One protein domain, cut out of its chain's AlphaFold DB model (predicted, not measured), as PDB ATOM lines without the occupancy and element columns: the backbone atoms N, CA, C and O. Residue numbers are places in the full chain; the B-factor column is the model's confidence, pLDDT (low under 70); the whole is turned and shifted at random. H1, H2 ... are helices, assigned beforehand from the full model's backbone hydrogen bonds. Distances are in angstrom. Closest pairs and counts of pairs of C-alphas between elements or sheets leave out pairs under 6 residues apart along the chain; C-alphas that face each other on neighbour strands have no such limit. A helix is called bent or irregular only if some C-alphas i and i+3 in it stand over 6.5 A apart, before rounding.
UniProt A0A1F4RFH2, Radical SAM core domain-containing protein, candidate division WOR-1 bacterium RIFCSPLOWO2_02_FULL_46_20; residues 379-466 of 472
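What this domain is: This is residues 379 to 466 of the 472 residues of the protein "Radical SAM core domain-containing protein" of candidate division WOR-1 bacterium RIFCSPLOWO2_02_FULL_46_20 (UniProt A0A1F4RFH2). One long helix, H4, runs through the middle of the domain, and H2, H3 and H5 pack round its middle part, each crossing it at an angle; H2 and H3 form a helical hairpin, and H5 lies on the opposite side of H4 from H2. Residues 379 to 385 of H1 stick out, as does the loop and helix start at residues 420 to 425. The 88 printed residues include five named helices, H1 to H5, and no named strand: the class is all helix. The whole is compact, with a radius of gyration of the C-alphas of 13.4 A and spans of 35 by 33 by 27 A.

How they stand to each other: H1, residues 379 to 387, is close but not clearly touching H2, residues 389 to 398; their closest C-alphas, Pro 386 and Thr 392, are 6.4 A apart. H2 touches H3, residues 402 to 412, at Met 393 and Leu 405, closest C-alphas 5.8 A apart; this hairpin has a steep tilt of 42 degrees, opposite ways. The hub is H4, residues 424 to 445. With residues 432 to 439 alone it touches H2, at a steep tilt of 44 degrees, closest C-alphas Val 390 and Ala 432, 5.8 A. With residues 431 to 438 alone it touches H3, at 67 degrees, only just steep, closest C-alphas Ala 409 and Ile 431, 6.3 A. With residues 430 to 438 alone it touches H5, residues 451 to 464, at a steep tilt of 52 degrees, closest C-alphas Ala 437 and Ile 457, 6.6 A. H1 is apart from H3, H4 and H5. In H2, H3, H4 and H5 every O i to N i+4 pair is within hydrogen-bond range; in H1 2 of 5 are, beside 4 of 6 O i to N i+3 pairs.

Where its parts are: H1 begins at C-alpha 379 (18.792, 55.854, 11.907), is 14.2 A long and irregular, C-alphas 383 and 386 being 7.4 A apart. H2 measures 14.6 A, H3 16.0 A. H4 runs 31.7 A from C-alpha 424 (10.530, 30.237, -3.556). H5, 20.0 A, ends at C-alpha 464 (24.809, 40.225, -9.602).

The domain as a whole: The two C-alphas farthest apart, Ile 379 and Asn 416, are 39.1 A apart. The printed part has no cut; the link H3 to H4 is long, with 11 residues. Residues 397 to 403 and 421 to 424 have pLDDT under 70.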
ATOM      1  N   ILE A 379      20.084  55.197  11.637       88.31
ATOM      2  CA  ILE A 379      18.792  55.854  11.907       88.31
ATOM      3  C   ILE A 379      18.124  56.339  10.610       88.31
ATOM      4  O   ILE A 379      16.951  56.039  10.372       88.31
ATOM      5  N   ASP A 380      18.857  57.042   9.746       87.69
ATOM      6  CA  ASP A 380      18.317  57.554   8.478       87.69
ATOM      7  C   ASP A 380      17.944  56.411   7.532       87.69
ATOM      8  O   ASP A 380      16.861  56.403   6.941       87.69
ATOM      9  N   ILE A 381      18.799  55.391   7.460       89.69
ATOM     10  CA  ILE A 381      18.565  54.177   6.674       89.69
ATOM     11  C   ILE A 381      17.251  53.504   7.080       89.69
ATOM     12  O   ILE A 381      16.402  53.228   6.230       89.69
ATOM     13  N   ILE A 382      17.040  53.257   8.377       86.50
ATOM     14  CA  ILE A 382      15.815  52.592   8.841       86.50
ATOM     15  C   ILE A 382      14.578  53.498   8.758       86.50
ATOM     16  O   ILE A 382      13.460  52.988   8.664       86.50
ATOM     17  N   ASN A 383      14.745  54.823   8.744       84.25
ATOM     18  CA  ASN A 383      13.648  55.771   8.538       84.25
ATOM     19  C   ASN A 383      13.146  55.799   7.086       84.25
ATOM     20  O   ASN A 383      11.957  56.020   6.867       84.25
ATOM     21  N   ARG A 384      13.991  55.478   6.099       82.00
ATOM     22  CA  ARG A 384      13.581  55.387   4.683       82.00
ATOM     23  C   ARG A 384      12.829  54.102   4.327       82.00
ATOM     24  O   ARG A 384      12.155  54.059   3.304       82.00
ATOM     25  N   PHE A 385      12.895  53.077   5.177       80.44
ATOM     26  CA  PHE A 385      12.374  51.735   4.888       80.44
ATOM     27  C   PHE A 385      10.912  51.668   4.372       80.44
ATOM     28  O   PHE A 385      10.681  50.963   3.396       80.44
ATOM     29  N   PRO A 386       9.915  52.385   4.923       76.19
ATOM     30  CA  PRO A 386       8.544  52.321   4.433       76.19
ATOM     31  C   PRO A 386       8.337  53.038   3.106       76.19
ATOM     32  O   PRO A 386       7.385  52.722   2.401       76.19
ATOM     33  N   GLY A 387       9.199  54.005   2.783       72.69
ATOM     34  CA  GLY A 387       9.184  54.705   1.502       72.69
ATOM     35  C   GLY A 387       9.892  53.931   0.390       72.69
ATOM     36  O   GLY A 387       9.773  54.305  -0.774       72.69
ATOM     37  N   ASP A 388      10.609  52.853   0.722       77.50
ATOM     38  CA  ASP A 388      11.231  51.998  -0.279       77.50
ATOM     39  C   ASP A 388      10.156  51.272  -1.104       77.50
ATOM     40  O   ASP A 388       9.245  50.608  -0.587       77.50
ATOM     41  N   GLY A 389      10.262  51.415  -2.425       75.75
ATOM     42  CA  GLY A 389       9.271  50.901  -3.361       75.75
ATOM     43  C   GLY A 389       9.212  49.377  -3.373       75.75
ATOM     44  O   GLY A 389       8.123  48.816  -3.501       75.75
ATOM     45  N   VAL A 390      10.341  48.692  -3.152       78.50
ATOM     46  CA  VAL A 390      10.357  47.227  -3.030       78.50
ATOM     47  C   VAL A 390       9.525  46.808  -1.828       78.50
ATOM     48  O   VAL A 390       8.593  46.012  -1.950       78.50
ATOM     49  N   SER A 391       9.824  47.379  -0.668       76.44
ATOM     50  CA  SER A 391       9.185  47.011   0.589       76.44
ATOM     51  C   SER A 391       7.684  47.328   0.575       76.44
ATOM     52  O   SER A 391       6.872  46.480   0.952       76.44
ATOM     53  N   THR A 392       7.296  48.468  -0.004       74.44
ATOM     54  CA  THR A 392       5.889  48.834  -0.245       74.44
ATOM     55  C   THR A 392       5.148  47.805  -1.105       74.44
ATOM     56  O   THR A 392       4.009  47.442  -0.795       74.44
ATOM     57  N   MET A 393       5.771  47.300  -2.177       75.19
ATOM     58  CA  MET A 393       5.150  46.293  -3.047       75.19
ATOM     59  C   MET A 393       4.904  44.967  -2.316       75.19
ATOM     60  O   MET A 393       3.822  44.388  -2.437       75.19
ATOM     61  N   PHE A 394       5.852  44.509  -1.491       75.50
ATOM     62  CA  PHE A 394       5.662  43.298  -0.680       75.50
ATOM     63  C   PHE A 394       4.592  43.470   0.400       75.50
ATOM     64  O   PHE A 394       3.854  42.536   0.705       75.50
ATOM     65  N   VAL A 395       4.459  44.667   0.964       72.19
ATOM     66  CA  VAL A 395       3.420  44.964   1.955       72.19
ATOM     67  C   VAL A 395       2.024  44.917   1.335       72.19
ATOM     68  O   VAL A 395       1.115  44.344   1.936       72.19
ATOM     69  N   ARG A 396       1.853  45.452   0.118       71.62
ATOM     70  CA  ARG A 396       0.584  45.359  -0.629       71.62
ATOM     71  C   ARG A 396       0.144  43.904  -0.810       71.62
ATOM     72  O   ARG A 396      -1.031  43.609  -0.618       71.62
ATOM     73  N   GLN A 397       1.081  42.992  -1.071       69.75
ATOM     74  CA  GLN A 397       0.795  41.558  -1.129       69.75
ATOM     75  C   GLN A 397       0.310  41.000   0.220       69.75
ATOM     76  O   GLN A 397      -0.728  40.349   0.272       69.75
ATOM     77  N   VAL A 398       1.018  41.284   1.321       67.00
ATOM     78  CA  VAL A 398       0.676  40.771   2.667       67.00
ATOM     79  C   VAL A 398      -0.726  41.191   3.121       67.00
ATOM     80  O   VAL A 398      -1.364  40.469   3.887       67.00
ATOM     81  N   PHE A 399      -1.215  42.342   2.656       67.62
ATOM     82  CA  PHE A 399      -2.496  42.915   3.072       67.62
ATOM     83  C   PHE A 399      -3.587  42.857   1.993       67.62
ATOM     84  O   PHE A 399      -4.476  43.708   1.969       67.62
ATOM     85  N   GLY A 400      -3.552  41.833   1.130       61.88
ATOM     86  CA  GLY A 400      -4.678  41.471   0.260       61.88
ATOM     87  C   GLY A 400      -4.710  42.148  -1.112       61.88
ATOM     88  O   GLY A 400      -5.714  42.039  -1.806       61.88
ATOM     89  N   LYS A 401      -3.627  42.816  -1.535       66.44
ATOM     90  CA  LYS A 401      -3.431  43.309  -2.912       66.44
ATOM     91  C   LYS A 401      -2.369  42.484  -3.643       66.44
ATOM     92  O   LYS A 401      -1.422  43.030  -4.209       66.44
ATOM     93  N   GLU A 402      -2.504  41.157  -3.589       67.44
ATOM     94  CA  GLU A 402      -1.552  40.216  -4.199       67.44
ATOM     95  C   GLU A 402      -1.390  40.447  -5.708       67.44
ATOM     96  O   GLU A 402      -0.282  40.324  -6.229       67.44
ATOM     97  N   GLU A 403      -2.464  40.866  -6.382       67.75
ATOM     98  CA  GLU A 403      -2.495  41.112  -7.825       67.75
ATOM     99  C   GLU A 403      -1.452  42.139  -8.280       67.75
ATOM    100  O   GLU A 403      -0.813  41.916  -9.301       67.75
ATOM    101  N   ILE A 404      -1.189  43.194  -7.497       71.81
ATOM    102  CA  ILE A 404      -0.258  44.267  -7.888       71.81
ATOM    103  C   ILE A 404       1.176  43.745  -7.983       71.81
ATOM    104  O   ILE A 404       1.828  43.911  -9.009       71.81
ATOM    105  N   LEU A 405       1.677  43.092  -6.926       75.19
ATOM    106  CA  LEU A 405       3.041  42.552  -6.940       75.19
ATOM    107  C   LEU A 405       3.185  41.496  -8.040       75.19
ATOM    108  O   LEU A 405       4.203  41.457  -8.728       75.19
ATOM    109  N   VAL A 406       2.172  40.642  -8.198       74.81
ATOM    110  CA  VAL A 406       2.150  39.586  -9.215       74.81
ATOM    111  C   VAL A 406       2.170  40.176 -10.625       74.81
ATOM    112  O   VAL A 406       2.921  39.695 -11.472       74.81
ATOM    113  N   GLU A 407       1.384  41.215 -10.885       77.12
ATOM    114  CA  GLU A 407       1.320  41.888 -12.178       77.12
ATOM    115  C   GLU A 407       2.625  42.616 -12.502       77.12
ATOM    116  O   GLU A 407       3.202  42.381 -13.564       77.12
ATOM    117  N   THR A 408       3.166  43.397 -11.562       79.00
ATOM    118  CA  THR A 408       4.479  44.036 -11.727       79.00
ATOM    119  C   THR A 408       5.569  42.994 -11.972       79.00
ATOM    120  O   THR A 408       6.352  43.129 -12.912       79.00
ATOM    121  N   ALA A 409       5.599  41.910 -11.188       81.00
ATOM    122  CA  ALA A 409       6.556  40.824 -11.376       81.00
ATOM    123  C   ALA A 409       6.430  40.186 -12.768       81.00
ATOM    124  O   ALA A 409       7.447  39.948 -13.413       81.00
ATOM    125  N   ARG A 410       5.208  39.949 -13.267       82.69
ATOM    126  CA  ARG A 410       4.975  39.432 -14.630       82.69
ATOM    127  C   ARG A 410       5.504  40.371 -15.709       82.69
ATOM    128  O   ARG A 410       6.066  39.897 -16.692       82.69
ATOM    129  N   GLN A 411       5.342  41.678 -15.532       85.06
ATOM    130  CA  GLN A 411       5.775  42.670 -16.516       85.06
ATOM    131  C   GLN A 411       7.299  42.778 -16.602       85.06
ATOM    132  O   GLN A 411       7.839  42.868 -17.706       85.06
ATOM    133  N   ILE A 412       8.007  42.708 -15.471       89.12
ATOM    134  CA  ILE A 412       9.454  42.972 -15.429       89.12
ATOM    135  C   ILE A 412      10.320  41.711 -15.431       89.12
ATOM    136  O   ILE A 412      11.497  41.799 -15.751       89.12
ATOM    137  N   PHE A 413       9.797  40.541 -15.068       88.00
ATOM    138  CA  PHE A 413      10.607  39.327 -14.956       88.00
ATOM    139  C   PHE A 413      10.789  38.626 -16.308       88.00
ATOM    140  O   PHE A 413       9.831  38.420 -17.056       88.00
ATOM    141  N   ARG A 414      12.023  38.224 -16.634       89.19
ATOM    142  CA  ARG A 414      12.359  37.459 -17.845       89.19
ATOM    143  C   ARG A 414      13.056  36.149 -17.452       89.19
ATOM    144  O   ARG A 414      14.279  36.150 -17.297       89.19
ATOM    145  N   PRO A 415      12.322  35.022 -17.328       81.06
ATOM    146  CA  PRO A 415      12.856  33.765 -16.786       81.06
ATOM    147  C   PRO A 415      14.093  33.263 -17.526       81.06
ATOM    148  O   PRO A 415      15.020  32.765 -16.901       81.06
ATOM    149  N   ASN A 416      14.151  33.466 -18.843       83.88
ATOM    150  CA  ASN A 416      15.259  33.007 -19.677       83.88
ATOM    151  C   ASN A 416      16.616  33.642 -19.309       83.88
ATOM    152  O   ASN A 416      17.653  33.106 -19.679       83.88
ATOM    153  N   CYS A 417      16.640  34.760 -18.572       85.69
ATOM    154  CA  CYS A 417      17.890  35.360 -18.095       85.69
ATOM    155  C   CYS A 417      18.507  34.604 -16.906       85.69
ATOM    156  O   CYS A 417      19.680  34.825 -16.599       85.69
ATOM    157  N   PHE A 418      17.742  33.737 -16.235       82.38
ATOM    158  CA  PHE A 418      18.120  33.134 -14.961       82.38
ATOM    159  C   PHE A 418      18.281  31.611 -15.048       82.38
ATOM    160  O   PHE A 418      17.545  30.918 -15.747       82.38
ATOM    161  N   LYS A 419      19.230  31.072 -14.277       78.88
ATOM    162  CA  LYS A 419      19.307  29.652 -13.919       78.88
ATOM    163  C   LYS A 419      18.069  29.262 -13.100       78.88
ATOM    164  O   LYS A 419      17.457  30.106 -12.449       78.88
ATOM    165  N   GLN A 420      17.709  27.977 -13.110       70.81
ATOM    166  CA  GLN A 420      16.608  27.479 -12.281       70.81
ATOM    167  C   GLN A 420      16.902  27.670 -10.788       70.81
ATOM    168  O   GLN A 420      18.031  27.477 -10.338       70.81
ATOM    169  N   PHE A 421      15.864  28.007 -10.024       69.06
ATOM    170  CA  PHE A 421      15.925  28.122  -8.568       69.06
ATOM    171  C   PHE A 421      15.300  26.896  -7.911       69.06
ATOM    172  O   PHE A 421      14.354  26.327  -8.444       69.06
ATOM    173  N   SER A 422      15.780  26.533  -6.723       60.19
ATOM    174  CA  SER A 422      15.278  25.385  -5.958       60.19
ATOM    175  C   SER A 422      14.323  25.762  -4.816       60.19
ATOM    176  O   SER A 422      13.801  24.884  -4.131       60.19
ATOM    177  N   HIS A 423      14.092  27.059  -4.569       67.50
ATOM    178  CA  HIS A 423      13.295  27.525  -3.431       67.50
ATOM    179  C   HIS A 423      12.595  28.866  -3.720       67.50
ATOM    180  O   HIS A 423      13.209  29.787  -4.257       67.50
ATOM    181  N   SER A 424      11.338  29.030  -3.288       68.56
ATOM    182  CA  SER A 424      10.530  30.237  -3.556       68.56
ATOM    183  C   SER A 424      11.130  31.537  -3.002       68.56
ATOM    184  O   SER A 424      10.984  32.594  -3.608       68.56
ATOM    185  N   CYS A 425      11.894  31.477  -1.906       72.75
ATOM    186  CA  CYS A 425      12.625  32.650  -1.399       72.75
ATOM    187  C   CYS A 425      13.659  33.215  -2.392       72.75
ATOM    188  O   CYS A 425      13.885  34.423  -2.377       72.75
ATOM    189  N   ALA A 426      14.264  32.381  -3.247       73.25
ATOM    190  CA  ALA A 426      15.188  32.851  -4.280       73.25
ATOM    191  C   ALA A 426      14.454  33.694  -5.327       73.25
ATOM    192  O   ALA A 426      14.881  34.799  -5.649       73.25
ATOM    193  N   ALA A 427      13.284  33.226  -5.765       74.62
ATOM    194  CA  ALA A 427      12.397  33.982  -6.638       74.62
ATOM    195  C   ALA A 427      11.975  35.324  -6.019       74.62
ATOM    196  O   ALA A 427      12.082  36.357  -6.672       74.62
ATOM    197  N   THR A 428      11.560  35.332  -4.748       77.75
ATOM    198  CA  THR A 428      11.216  36.566  -4.020       77.75
ATOM    199  C   THR A 428      12.365  37.581  -4.042       77.75
ATOM    200  O   THR A 428      12.135  38.758  -4.314       77.75
ATOM    201  N   ALA A 429      13.599  37.138  -3.789       78.62
ATOM    202  CA  ALA A 429      14.779  38.000  -3.804       78.62
ATOM    203  C   ALA A 429      15.095  38.547  -5.207       78.62
ATOM    204  O   ALA A 429      15.367  39.738  -5.360       78.62
ATOM    205  N   VAL A 430      14.991  37.711  -6.243       81.88
ATOM    206  CA  VAL A 430      15.169  38.134  -7.642       81.88
ATOM    207  C   VAL A 430      14.137  39.195  -8.024       81.88
ATOM    208  O   VAL A 430      14.513  40.260  -8.504       81.88
ATOM    209  N   ILE A 431      12.850  38.954  -7.754       83.00
ATOM    210  CA  ILE A 431      11.781  39.923  -8.037       83.00
ATOM    211  C   ILE A 431      12.018  41.236  -7.291       83.00
ATOM    212  O   ILE A 431      11.925  42.301  -7.890       83.00
ATOM    213  N   ALA A 432      12.393  41.174  -6.015       82.19
ATOM    214  CA  ALA A 432      12.709  42.362  -5.234       82.19
ATOM    215  C   ALA A 432      13.859  43.183  -5.860       82.19
ATOM    216  O   ALA A 432      13.761  44.406  -5.933       82.19
ATOM    217  N   LYS A 433      14.909  42.528  -6.380       84.62
ATOM    218  CA  LYS A 433      16.009  43.205  -7.087       84.62
ATOM    219  C   LYS A 433      15.589  43.805  -8.422       84.62
ATOM    220  O   LYS A 433      16.079  44.868  -8.791       84.62
ATOM    221  N   LEU A 434      14.699  43.134  -9.143       88.38
ATOM    222  CA  LEU A 434      14.179  43.645 -10.406       88.38
ATOM    223  C   LEU A 434      13.293  44.867 -10.192       88.38
ATOM    224  O   LEU A 434      13.435  45.830 -10.934       88.38
ATOM    225  N   ILE A 435      12.433  44.851  -9.169       86.12
ATOM    226  CA  ILE A 435      11.608  46.007  -8.794       86.12
ATOM    227  C   ILE A 435      12.507  47.193  -8.442       86.12
ATOM    228  O   ILE A 435      12.314  48.278  -8.976       86.12
ATOM    229  N   ASP A 436      13.521  46.985  -7.601       85.19
ATOM    230  CA  ASP A 436      14.497  48.017  -7.239       85.19
ATOM    231  C   ASP A 436      15.193  48.617  -8.477       85.19
ATOM    232  O   ASP A 436      15.173  49.829  -8.694       85.19
ATOM    233  N   ALA A 437      15.750  47.768  -9.345       88.12
ATOM    234  CA  ALA A 437      16.418  48.209 -10.569       88.12
ATOM    235  C   ALA A 437      15.467  48.947 -11.529       88.12
ATOM    236  O   ALA A 437      15.838  49.977 -12.094       88.12
ATOM    237  N   TYR A 438      14.234  48.455 -11.673       89.62
ATOM    238  CA  TYR A 438      13.184  49.082 -12.470       89.62
ATOM    239  C   TYR A 438      12.843  50.482 -11.938       89.62
ATOM    240  O   TYR A 438      12.897  51.457 -12.686       89.62
ATOM    241  N   LEU A 439      12.563  50.607 -10.637       85.44
ATOM    242  CA  LEU A 439      12.208  51.882 -10.005       85.44
ATOM    243  C   LEU A 439      13.354  52.897 -10.075       85.44
ATOM    244  O   LEU A 439      13.117  54.075 -10.350       85.44
ATOM    245  N   ARG A 440      14.603  52.449  -9.897       86.44
ATOM    246  CA  ARG A 440      15.786  53.304 -10.070       86.44
ATOM    247  C   ARG A 440      15.927  53.810 -11.502       86.44
ATOM    248  O   ARG A 440      16.296  54.968 -11.698       86.44
ATOM    249  N   GLN A 441      15.608  52.985 -12.498       88.31
ATOM    250  CA  GLN A 441      15.606  53.427 -13.888       88.31
ATOM    251  C   GLN A 441      14.519  54.474 -14.143       88.31
ATOM    252  O   GLN A 441      14.849  55.537 -14.663       88.31
ATOM    253  N   VAL A 442      13.278  54.228 -13.705       87.62
ATOM    254  CA  VAL A 442      12.168  55.194 -13.823       87.62
ATOM    255  C   VAL A 442      12.529  56.526 -13.171       87.62
ATOM    256  O   VAL A 442      12.364  57.580 -13.782       87.62
ATOM    257  N   SER A 443      13.083  56.497 -11.957       86.12
ATOM    258  CA  SER A 443      13.499  57.709 -11.244       86.12
ATOM    259  C   SER A 443      14.590  58.486 -11.988       86.12
ATOM    260  O   SER A 443      14.611  59.714 -11.923       86.12
ATOM    261  N   LYS A 444      15.486  57.794 -12.701       89.69
ATOM    262  CA  LYS A 444      16.591  58.409 -13.448       89.69
ATOM    263  C   LYS A 444      16.155  58.994 -14.793       89.69
ATOM    264  O   LYS A 444      16.692  60.020 -15.201       89.69
ATOM    265  N   THR A 445      15.253  58.328 -15.512       90.44
ATOM    266  CA  THR A 445      14.853  58.707 -16.881       90.44
ATOM    267  C   THR A 445      13.553  59.506 -16.932       90.44
ATOM    268  O   THR A 445      13.302  60.178 -17.928       90.44
ATOM    269  N   GLY A 446      12.719  59.421 -15.892       91.00
ATOM    270  CA  GLY A 446      11.357  59.954 -15.884       91.00
ATOM    271  C   GLY A 446      10.375  59.167 -16.761       91.00
ATOM    272  O   GLY A 446       9.267  59.641 -16.991       91.00
ATOM    273  N   ALA A 447      10.768  57.995 -17.271       89.56
ATOM    274  CA  ALA A 447       9.966  57.176 -18.179       89.56
ATOM    275  C   ALA A 447      10.080  55.683 -17.843       89.56
ATOM    276  O   ALA A 447      11.106  55.229 -17.330       89.56
ATOM    277  N   GLU A 448       9.038  54.916 -18.168       89.75
ATOM    278  CA  GLU A 448       9.049  53.464 -17.995       89.75
ATOM    279  C   GLU A 448      10.133  52.795 -18.873       89.75
ATOM    280  O   GLU A 448      10.295  53.171 -20.039       89.75
ATOM    281  N   PRO A 449      10.884  51.810 -18.337       91.75
ATOM    282  CA  PRO A 449      11.838  51.009 -19.098       91.75
ATOM    283  C   PRO A 449      11.196  50.337 -20.315       91.75
ATOM    284  O   PRO A 449      10.142  49.711 -20.211       91.75
ATOM    285  N   THR A 450      11.864  50.415 -21.466       94.25
ATOM    286  CA  THR A 450      11.459  49.676 -22.668       94.25
ATOM    287  C   THR A 450      11.688  48.169 -22.497       94.25
ATOM    288  O   THR A 450      12.412  47.732 -21.604       94.25
ATOM    289  N   GLU A 451      11.152  47.342 -23.399       93.31
ATOM    290  CA  GLU A 451      11.412  45.891 -23.376       93.31
ATOM    291  C   GLU A 451      12.919  45.562 -23.430       93.31
ATOM    292  O   GLU A 451      13.390  44.644 -22.756       93.31
ATOM    293  N   ALA A 452      13.696  46.347 -24.184       92.38
ATOM    294  CA  ALA A 452      15.147  46.193 -24.247       92.38
ATOM    295  C   ALA A 452      15.813  46.513 -22.898       92.38
ATOM    296  O   ALA A 452      16.690  45.769 -22.454       92.38
ATOM    297  N   ASP A 453      15.363  47.572 -22.222       93.44
ATOM    298  CA  ASP A 453      15.848  47.943 -20.891       93.44
ATOM    299  C   ASP A 453      15.532  46.864 -19.853       93.44
ATOM    300  O   ASP A 453      16.399  46.483 -19.066       93.44
ATOM    301  N   ILE A 454      14.315  46.307 -19.889       93.81
ATOM    302  CA  ILE A 454      13.895  45.223 -18.994       93.81
ATOM    303  C   ILE A 454      14.820  44.011 -19.157       93.81
ATOM    304  O   ILE A 454      15.275  43.444 -18.163       93.81
ATOM    305  N   ILE A 455      15.161  43.620 -20.389       92.88
ATOM    306  CA  ILE A 455      16.098  42.512 -20.635       92.88
ATOM    307  C   ILE A 455      17.486  42.819 -20.050       92.88
ATOM    308  O   ILE A 455      18.095  41.944 -19.426       92.88
ATOM    309  N   VAL A 456      17.982  44.050 -20.208       93.44
ATOM    310  CA  VAL A 456      19.269  44.479 -19.635       93.44
ATOM    311  C   VAL A 456      19.240  44.412 -18.107       93.44
ATOM    312  O   VAL A 456      20.148  43.816 -17.520       93.44
ATOM    313  N   ILE A 457      18.184  44.933 -17.474       93.69
ATOM    314  CA  ILE A 457      17.965  44.844 -16.024       93.69
ATOM    315  C   ILE A 457      17.996  43.379 -15.567       93.69
ATOM    316  O   ILE A 457      18.726  43.043 -14.634       93.69
ATOM    317  N   ASN A 458      17.261  42.486 -16.239       92.69
ATOM    318  CA  ASN A 458      17.201  41.072 -15.859       92.69
ATOM    319  C   ASN A 458      18.563  40.389 -15.958       92.69
ATOM    320  O   ASN A 458      18.962  39.697 -15.026       92.69
ATOM    321  N   ARG A 459      19.305  40.610 -17.048       91.31
ATOM    322  CA  ARG A 459      20.662  40.064 -17.197       91.31
ATOM    323  C   ARG A 459      21.609  40.605 -16.129       91.31
ATOM    324  O   ARG A 459      22.439  39.849 -15.635       91.31
ATOM    325  N   GLN A 460      21.497  41.883 -15.769       89.62
ATOM    326  CA  GLN A 460      22.338  42.468 -14.729       89.62
ATOM    327  C   GLN A 460      22.023  41.873 -13.357       89.62
ATOM    328  O   GLN A 460      22.928  41.365 -12.705       89.62
ATOM    329  N   VAL A 461      20.747  41.826 -12.964       87.44
ATOM    330  CA  VAL A 461      20.329  41.201 -11.700       87.44
ATOM    331  C   VAL A 461      20.731  39.726 -11.655       87.44
ATOM    332  O   VAL A 461      21.214  39.249 -10.630       87.44
ATOM    333  N   ALA A 462      20.596  39.002 -12.769       84.31
ATOM    334  CA  ALA A 462      21.043  37.620 -12.860       84.31
ATOM    335  C   ALA A 462      22.563  37.496 -12.669       84.31
ATOM    336  O   ALA A 462      23.007  36.593 -11.970       84.31
ATOM    337  N   ARG A 463      23.379  38.400 -13.224       83.94
ATOM    338  CA  ARG A 463      24.833  38.416 -12.970       83.94
ATOM    339  C   ARG A 463      25.159  38.730 -11.521       83.94
ATOM    340  O   ARG A 463      25.941  37.999 -10.921       83.94
ATOM    341  N   ASP A 464      24.544  39.768 -10.966       78.50
ATOM    342  CA  ASP A 464      24.809  40.225  -9.602       78.50
ATOM    343  C   ASP A 464      24.531  39.100  -8.607       78.50
ATOM    344  O   ASP A 464      25.362  38.792  -7.753       78.50
ATOM    345  N   LEU A 465      23.405  38.407  -8.783       76.19
ATOM    346  CA  LEU A 465      23.026  37.262  -7.963       76.19
ATOM    347  C   LEU A 465      23.730  35.956  -8.365       76.19
ATOM    348  O   LEU A 465      23.492  34.943  -7.727       76.19
ATOM    349  N   ASN A 466      24.604  35.952  -9.379       75.81
ATOM    350  CA  ASN A 466      25.274  34.754  -9.914       75.81
ATOM    351  C   ASN A 466      24.289  33.648 -10.372       75.81
ATOM    352  O   ASN A 466      24.513  32.440 -10.292       75.81
TER     353      ASN A 466